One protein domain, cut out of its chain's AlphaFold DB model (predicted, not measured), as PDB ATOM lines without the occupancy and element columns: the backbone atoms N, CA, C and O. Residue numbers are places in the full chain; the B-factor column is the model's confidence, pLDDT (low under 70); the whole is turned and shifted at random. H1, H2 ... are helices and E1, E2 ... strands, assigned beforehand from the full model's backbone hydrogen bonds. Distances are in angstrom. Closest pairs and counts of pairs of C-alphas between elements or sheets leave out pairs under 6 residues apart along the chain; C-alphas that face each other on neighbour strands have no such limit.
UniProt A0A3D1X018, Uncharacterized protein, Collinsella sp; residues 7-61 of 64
ATOM      1  N   THR A   7     161.829 200.566 204.055       89.31
ATOM      2  CA  THR A   7     161.593 200.879 205.465       89.31
ATOM      3  C   THR A   7     162.216 199.811 206.356       89.31
ATOM      4  O   THR A   7     162.319 198.650 205.962       89.31
ATOM      5  N   ALA A   8     162.664 200.202 207.549       89.69
ATOM      6  CA  ALA A   8     163.191 199.265 208.534       89.69
ATOM      7  C   ALA A   8     162.043 198.643 209.342       89.69
ATOM      8  O   ALA A   8     161.281 199.361 209.993       89.69
ATOM      9  N   GLU A   9     161.952 197.317 209.328       89.75
ATOM     10  CA  GLU A   9     161.022 196.518 210.129       89.75
ATOM     11  C   GLU A   9     161.823 195.608 211.065       89.75
ATOM     12  O   GLU A   9     162.747 194.927 210.624       89.75
ATOM     13  N   GLN A  10     161.480 195.580 212.355       88.25
ATOM     14  CA  GLN A  10     162.071 194.640 213.307       88.25
ATOM     15  C   GLN A  10     161.095 193.498 213.563       88.25
ATOM     16  O   GLN A  10     159.936 193.732 213.907       88.25
ATOM     17  N   ARG A  11     161.564 192.257 213.438       86.25
ATOM     18  CA  ARG A  11     160.759 191.069 213.722       86.25
ATOM     19  C   ARG A  11     161.615 190.013 214.405       86.25
ATOM     20  O   ARG A  11     162.653 189.625 213.884       86.25
ATOM     21  N   GLY A  12     161.206 189.583 215.600       84.38
ATOM     22  CA  GLY A  12     161.933 188.563 216.368       84.38
ATOM     23  C   GLY A  12     163.378 188.947 216.721       84.38
ATOM     24  O   GLY A  12     164.235 188.077 216.795       84.38
ATOM     25  N   GLY A  13     163.671 190.244 216.887       83.19
ATOM     26  CA  GLY A  13     165.028 190.739 217.156       83.19
ATOM     27  C   GLY A  13     165.932 190.855 215.921       83.19
ATOM     28  O   GLY A  13     167.074 191.284 216.053       83.19
ATOM     29  N   VAL A  14     165.421 190.530 214.731       86.81
ATOM     30  CA  VAL A  14     166.119 190.699 213.452       86.81
ATOM     31  C   VAL A  14     165.553 191.910 212.718       86.81
ATOM     32  O   VAL A  14     164.343 192.147 212.717       86.81
ATOM     33  N   TRP A  15     166.435 192.690 212.100       91.06
ATOM     34  CA  TRP A  15     166.063 193.844 211.292       91.06
ATOM     35  C   TRP A  15     165.944 193.470 209.816       91.06
ATOM     36  O   TRP A  15     166.787 192.764 209.263       91.06
ATOM     37  N   TYR A  16     164.908 193.987 209.170       89.75
ATOM     38  CA  TYR A  16     164.594 193.761 207.768       89.75
ATOM     39  C   TYR A  16     164.405 195.096 207.053       89.75
ATOM     40  O   TYR A  16     163.795 196.024 207.577       89.75
ATOM     41  N   ALA A  17     164.896 195.167 205.823       90.38
ATOM     42  CA  ALA A  17     164.508 196.164 204.847       90.38
ATOM     43  C   ALA A  17     163.216 195.684 204.178       90.38
ATOM     44  O   ALA A  17     163.185 194.583 203.626       90.38
ATOM     45  N   ARG A  18     162.156 196.488 204.206       90.00
ATOM     46  CA  ARG A  18     160.866 196.182 203.578       90.00
ATOM     47  C   ARG A  18     160.466 197.250 202.571       90.00
ATOM     48  O   ARG A  18     160.470 198.430 202.914       90.00
ATOM     49  N   LYS A  19     160.050 196.839 201.374       88.56
ATOM     50  CA  LYS A  19     159.515 197.718 200.325       88.56
ATOM     51  C   LYS A  19     158.313 197.066 199.656       88.56
ATOM     52  O   LYS A  19     158.267 195.846 199.507       88.56
ATOM     53  N   LEU A  20     157.335 197.884 199.288       84.38
ATOM     54  CA  LEU A  20     156.239 197.467 198.425       84.38
ATOM     55  C   LEU A  20     156.715 197.597 196.975       84.38
ATOM     56  O   LEU A  20     157.160 198.674 196.577       84.38
ATOM     57  N   MET A  21     156.678 196.505 196.220       79.56
ATOM     58  CA  MET A  21     157.055 196.473 194.808       79.56
ATOM     59  C   MET A  21     155.857 196.077 193.959       79.56
ATOM     60  O   MET A  21     154.977 195.355 194.424       79.56
ATOM     61  N   ASP A  22     155.819 196.567 192.727       73.56
ATOM     62  CA  ASP A  22     154.820 196.123 191.765       73.56
ATOM     63  C   ASP A  22     155.132 194.675 191.361       73.56
ATOM     64  O   ASP A  22     156.263 194.352 190.995       73.56
ATOM     65  N   GLY A  23     154.155 193.783 191.520       64.56
ATOM     66  CA  GLY A  23     154.315 192.339 191.357       64.56
ATOM     67  C   GLY A  23     154.437 191.874 189.911       64.56
ATOM     68  O   GLY A  23     154.604 190.677 189.697       64.56
ATOM     69  N   GLY A  24     154.348 192.780 188.931       58.50
ATOM     70  CA  GLY A  24     154.732 192.559 187.530       58.50
ATOM     71  C   GLY A  24     153.959 191.481 186.756       58.50
ATOM     72  O   GLY A  24     154.193 191.323 185.562       58.50
ATOM     73  N   ASN A  25     153.038 190.745 187.382       56.16
ATOM     74  CA  ASN A  25     152.298 189.670 186.732       56.16
ATOM     75  C   ASN A  25     150.964 190.179 186.173       56.16
ATOM     76  O   ASN A  25     150.068 190.583 186.916       56.16
ATOM     77  N   TYR A  26     150.850 190.121 184.844       53.69
ATOM     78  CA  TYR A  26     149.626 190.305 184.065       53.69
ATOM     79  C   TYR A  26     148.471 189.495 184.675       53.69
ATOM     80  O   TYR A  26     148.440 188.273 184.554       53.69
ATOM     81  N   GLY A  27     147.514 190.165 185.320       51.03
ATOM     82  CA  GLY A  27     146.229 189.544 185.663       51.03
ATOM     83  C   GLY A  27     145.535 190.078 186.910       51.03
ATOM     84  O   GLY A  27     144.311 190.041 186.975       51.03
ATOM     85  N   SER A  28     146.262 190.624 187.882       54.12
ATOM     86  CA  SER A  28     145.624 191.177 189.082       54.12
ATOM     87  C   SER A  28     146.563 192.119 189.817       54.12
ATOM     88  O   SER A  28     147.672 191.729 190.171       54.12
ATOM     89  N   THR A  29     146.088 193.340 190.056       58.34
ATOM     90  CA  THR A  29     146.624 194.383 190.943       58.34
ATOM     91  C   THR A  29     147.390 193.781 192.125       58.34
ATOM     92  O   THR A  29     146.794 193.341 193.104       58.34
ATOM     93  N   GLY A  30     148.716 193.693 192.031       58.66
ATOM     94  CA  GLY A  30     149.484 192.818 192.913       58.66
ATOM     95  C   GLY A  30     150.701 193.506 193.490       58.66
ATOM     96  O   GLY A  30     151.819 193.101 193.201       58.66
ATOM     97  N   ALA A  31     150.515 194.547 194.297       68.75
ATOM     98  CA  ALA A  31     151.626 195.121 195.040       68.75
ATOM     99  C   ALA A  31     152.142 194.082 196.060       68.75
ATOM    100  O   ALA A  31     151.428 193.698 196.989       68.75
ATOM    101  N   VAL A  32     153.373 193.605 195.885       77.12
ATOM    102  CA  VAL A  32     153.998 192.588 196.737       77.12
ATOM    103  C   VAL A  32     154.944 193.232 197.742       77.12
ATOM    104  O   VAL A  32     155.758 194.098 197.420       77.12
ATOM    105  N   TRP A  33     154.859 192.798 198.996       83.06
ATOM    106  CA  TRP A  33     155.809 193.217 200.020       83.06
ATOM    107  C   TRP A  33     157.071 192.371 199.943       83.06
ATOM    108  O   TRP A  33     157.063 191.198 200.316       83.06
ATOM    109  N   VAL A  34     158.178 192.986 199.547       85.31
ATOM    110  CA  VAL A  34     159.494 192.353 199.594       85.31
ATOM    111  C   VAL A  34     160.184 192.708 200.900       85.31
ATOM    112  O   VAL A  34     160.182 193.862 201.332       85.31
ATOM    113  N   ARG A  35     160.773 191.696 201.542       89.38
ATOM    114  CA  ARG A  35     161.587 191.842 202.751       89.38
ATOM    115  C   ARG A  35     162.967 191.250 202.516       89.38
ATOM    116  O   ARG A  35     163.085 190.149 201.989       89.38
ATOM    117  N   LYS A  36     164.001 191.967 202.942       88.38
ATOM    118  CA  LYS A  36     165.398 191.525 202.906       88.38
ATOM    119  C   LYS A  36     166.023 191.710 204.279       88.38
ATOM    120  O   LYS A  36     165.913 192.778 204.870       88.38
ATOM    121  N   THR A  37     166.647 190.664 204.801       89.12
ATOM    122  CA  THR A  37     167.293 190.693 206.117       89.12
ATOM    123  C   THR A  37     168.491 191.636 206.102       89.12
ATOM    124  O   THR A  37     169.311 191.574 205.188       89.12
ATOM    125  N   ILE A  38     168.613 192.485 207.120       88.38
ATOM    126  CA  ILE A  38     169.764 193.368 207.300       88.38
ATOM    127  C   ILE A  38     170.777 192.643 208.185       88.38
ATOM    128  O   ILE A  38     170.610 192.532 209.399       88.38
ATOM    129  N   THR A  39     171.824 192.113 207.563       82.25
ATOM    130  CA  THR A  39     172.896 191.379 208.246       82.25
ATOM    131  C   THR A  39     173.909 192.329 208.888       82.25
ATOM    132  O   THR A  39     174.125 193.439 208.405       82.25
ATOM    133  N   GLY A  40     174.571 191.886 209.962       79.94
ATOM    134  CA  GLY A  40     175.620 192.663 210.639       79.94
ATOM    135  C   GLY A  40     175.111 193.689 211.657       79.94
ATOM    136  O   GLY A  40     175.896 194.481 212.172       79.94
ATOM    137  N   LEU A  41     173.813 193.672 211.966       81.56
ATOM    138  CA  LEU A  41     173.239 194.436 213.068       81.56
ATOM    139  C   LEU A  41     173.170 193.567 214.322       81.56
ATOM    140  O   LEU A  41     172.641 192.457 214.293       81.56
ATOM    141  N   GLY A  42     173.716 194.079 215.426       75.81
ATOM    142  CA  GLY A  42     173.619 193.421 216.727       75.81
ATOM    143  C   GLY A  42     172.180 193.395 217.251       75.81
ATOM    144  O   GLY A  42     171.327 194.163 216.814       75.81
ATOM    145  N   ARG A  43     171.915 192.548 218.251       75.75
ATOM    146  CA  ARG A  43     170.580 192.393 218.865       75.75
ATOM    147  C   ARG A  43     170.011 193.699 219.445       75.75
ATOM    148  O   ARG A  43     168.799 193.883 219.454       75.75
ATOM    149  N   ASN A  44     170.888 194.615 219.862       82.94
ATOM    150  CA  ASN A  44     170.539 195.940 220.390       82.94
ATOM    151  C   ASN A  44     170.585 197.047 219.321       82.94
ATOM    152  O   ASN A  44     170.578 198.228 219.661       82.94
ATOM    153  N   ALA A  45     170.685 196.689 218.037       84.00
ATOM    154  CA  ALA A  45     170.719 197.667 216.963       84.00
ATOM    155  C   ALA A  45     169.444 198.506 216.972       84.00
ATOM    156  O   ALA A  45     168.325 197.986 217.042       84.00
ATOM    157  N   THR A  46     169.629 199.817 216.884       89.00
ATOM    158  CA  THR A  46     168.516 200.754 216.866       89.00
ATOM    159  C   THR A  46     167.898 200.815 215.474       89.00
ATOM    160  O   THR A  46     168.515 200.451 214.469       89.00
ATOM    161  N   LYS A  47     166.691 201.379 215.384       87.38
ATOM    162  CA  LYS A  47     166.062 201.684 214.092       87.38
ATOM    163  C   LYS A  47     166.975 202.515 213.181       87.38
ATOM    164  O   LYS A  47     166.982 202.312 211.972       87.38
ATOM    165  N   ARG A  48     167.780 203.419 213.750       87.56
ATOM    166  CA  ARG A  48     168.722 204.257 212.993       87.56
ATOM    167  C   ARG A  48     169.870 203.439 212.398       87.56
ATOM    168  O   ARG A  48     170.297 203.714 211.279       87.56
ATOM    169  N   ASP A  49     170.344 202.423 213.115       89.00
ATOM    170  CA  ASP A  49     171.358 201.499 212.600       89.00
ATOM    171  C   ASP A  49     170.785 200.621 211.487       89.00
ATOM    172  O   ASP A  49     171.444 200.416 210.469       89.00
ATOM    173  N   ALA A  50     169.524 200.200 211.621       88.69
ATOM    174  CA  ALA A  50     168.794 199.523 210.556       88.69
ATOM    175  C   ALA A  50     168.636 200.396 209.307       88.69
ATOM    176  O   ALA A  50     168.946 199.943 208.210       88.69
ATOM    177  N   GLU A  51     168.258 201.667 209.452       90.50
ATOM    178  CA  GLU A  51     168.179 202.611 208.330       90.50
ATOM    179  C   GLU A  51     169.546 202.823 207.647       90.50
ATOM    180  O   GLU A  51     169.627 202.827 206.417       90.50
ATOM    181  N   ARG A  52     170.647 202.904 208.409       89.12
ATOM    182  CA  ARG A  52     172.008 202.911 207.832       89.12
ATOM    183  C   ARG A  52     172.340 201.599 207.120       89.12
ATOM    184  O   ARG A  52     172.991 201.626 206.077       89.12
ATOM    185  N   GLY A  53     171.902 200.466 207.663       88.50
ATOM    186  CA  GLY A  53     172.031 199.151 207.038       88.50
ATOM    187  C   GLY A  53     171.312 199.088 205.690       88.50
ATOM    188  O   GLY A  53     171.913 198.668 204.707       88.50
ATOM    189  N   ILE A  54     170.088 199.619 205.611       89.44
ATOM    190  CA  ILE A  54     169.331 199.765 204.357       89.44
ATOM    191  C   ILE A  54     170.129 200.588 203.342       89.44
ATOM    192  O   ILE A  54     170.301 200.150 202.208       89.44
ATOM    193  N   MET A  55     170.682 201.739 203.743       87.69
ATOM    194  CA  MET A  55     171.504 202.560 202.842       87.69
ATOM    195  C   MET A  55     172.741 201.811 202.333       87.69
ATOM    196  O   MET A  55     173.083 201.925 201.156       87.69
ATOM    197  N   ARG A  56     173.413 201.035 203.194       87.44
ATOM    198  CA  ARG A  56     174.564 200.207 202.798       87.44
ATOM    199  C   ARG A  56     174.159 199.125 201.802       87.44
ATOM    200  O   ARG A  56     174.822 198.978 200.782       87.44
ATOM    201  N   MET A  57     173.065 198.414 202.063       87.81
ATOM    202  CA  MET A  57     172.562 197.370 201.166       87.81
ATOM    203  C   MET A  57     172.110 197.939 199.815       87.81
ATOM    204  O   MET A  57     172.345 197.313 198.786       87.81
ATOM    205  N   TYR A  58     171.510 199.132 199.803       85.31
ATOM    206  CA  TYR A  58     171.150 199.836 198.571       85.31
ATOM    207  C   TYR A  58     172.390 200.240 197.765       85.31
ATOM    208  O   TYR A  58     172.481 199.929 196.585       85.31
ATOM    209  N   ARG A  59     173.401 200.845 198.410       85.12
ATOM    210  CA  ARG A  59     174.679 201.187 197.752       85.12
ATOM    211  C   ARG A  59     175.424 199.964 197.215       85.12
ATOM    212  O   ARG A  59     176.124 200.080 196.221       85.12
ATOM    213  N   ALA A  60     175.277 198.818 197.870       86.50
ATOM    214  CA  ALA A  60     175.855 197.553 197.429       86.50
ATOM    215  C   ALA A  60     175.052 196.862 196.306       86.50
ATOM    216  O   ALA A  60     175.439 195.780 195.881       86.50
ATOM    217  N   GLY A  61     173.922 197.429 195.855       82.69
ATOM    218  CA  GLY A  61     173.066 196.829 194.821       82.69
ATOM    219  C   GLY A  61     172.243 195.622 195.292       82.69
ATOM    220  O   GLY A  61     171.670 194.901 194.484       82.69
TER     221      GLY A  61
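AT A GLANCE: This is residues 7 to 61 of the 64 residues of an uncharacterized protein of Collinsella sp (UniProt A0A3D1X018). A strongly twisted sheet of three strands has one helix, H1, over one face, and the hairpin of E2 and E3 extends past the helix and makes the length. The printed part has 55 residues, with E1, E2, E3 and H1 in that order. The sheet, E1 - E2 - E3, is a meander, each strand the antiparallel neighbour of the one before. The class is mixed, in two layers, sheet and helix; the whole is loose, with radius of gyration of the C-alphas 13.2 A and spans of 43 by 25 by 14 A.

IN THESE COORDINATES: E1, residues 7 to 11, begins at C-alpha 7, (161.593, 200.879, 205.465). E2, residues 14 to 22, measures 25.0 A and E3, residues 31 to 37, 19.7 A. H1, residues 47 to 59, measures 18.5 A, ending at C-alpha 59, (174.679, 201.187, 197.752).

HOW THE PARTS SIT: In hairpin E1 and E2, N 9 and O 16 are 2.9 A apart; in hairpin E2 and E3, N 19 and O 34, 3.0 A. H1 is on the sheet, height 9.0 A; its closest C-alphas to E1 are Ala 50 and Ala 8, 6.0 A. Every O i to N i+4 pair in H1 is within hydrogen-bond range.

THE WHOLE: The farthest C-alphas, Gly 27 and Asn 44, are 42.9 A apart. The printed part has no cut; residues 23 to 31 have pLDDT under 70.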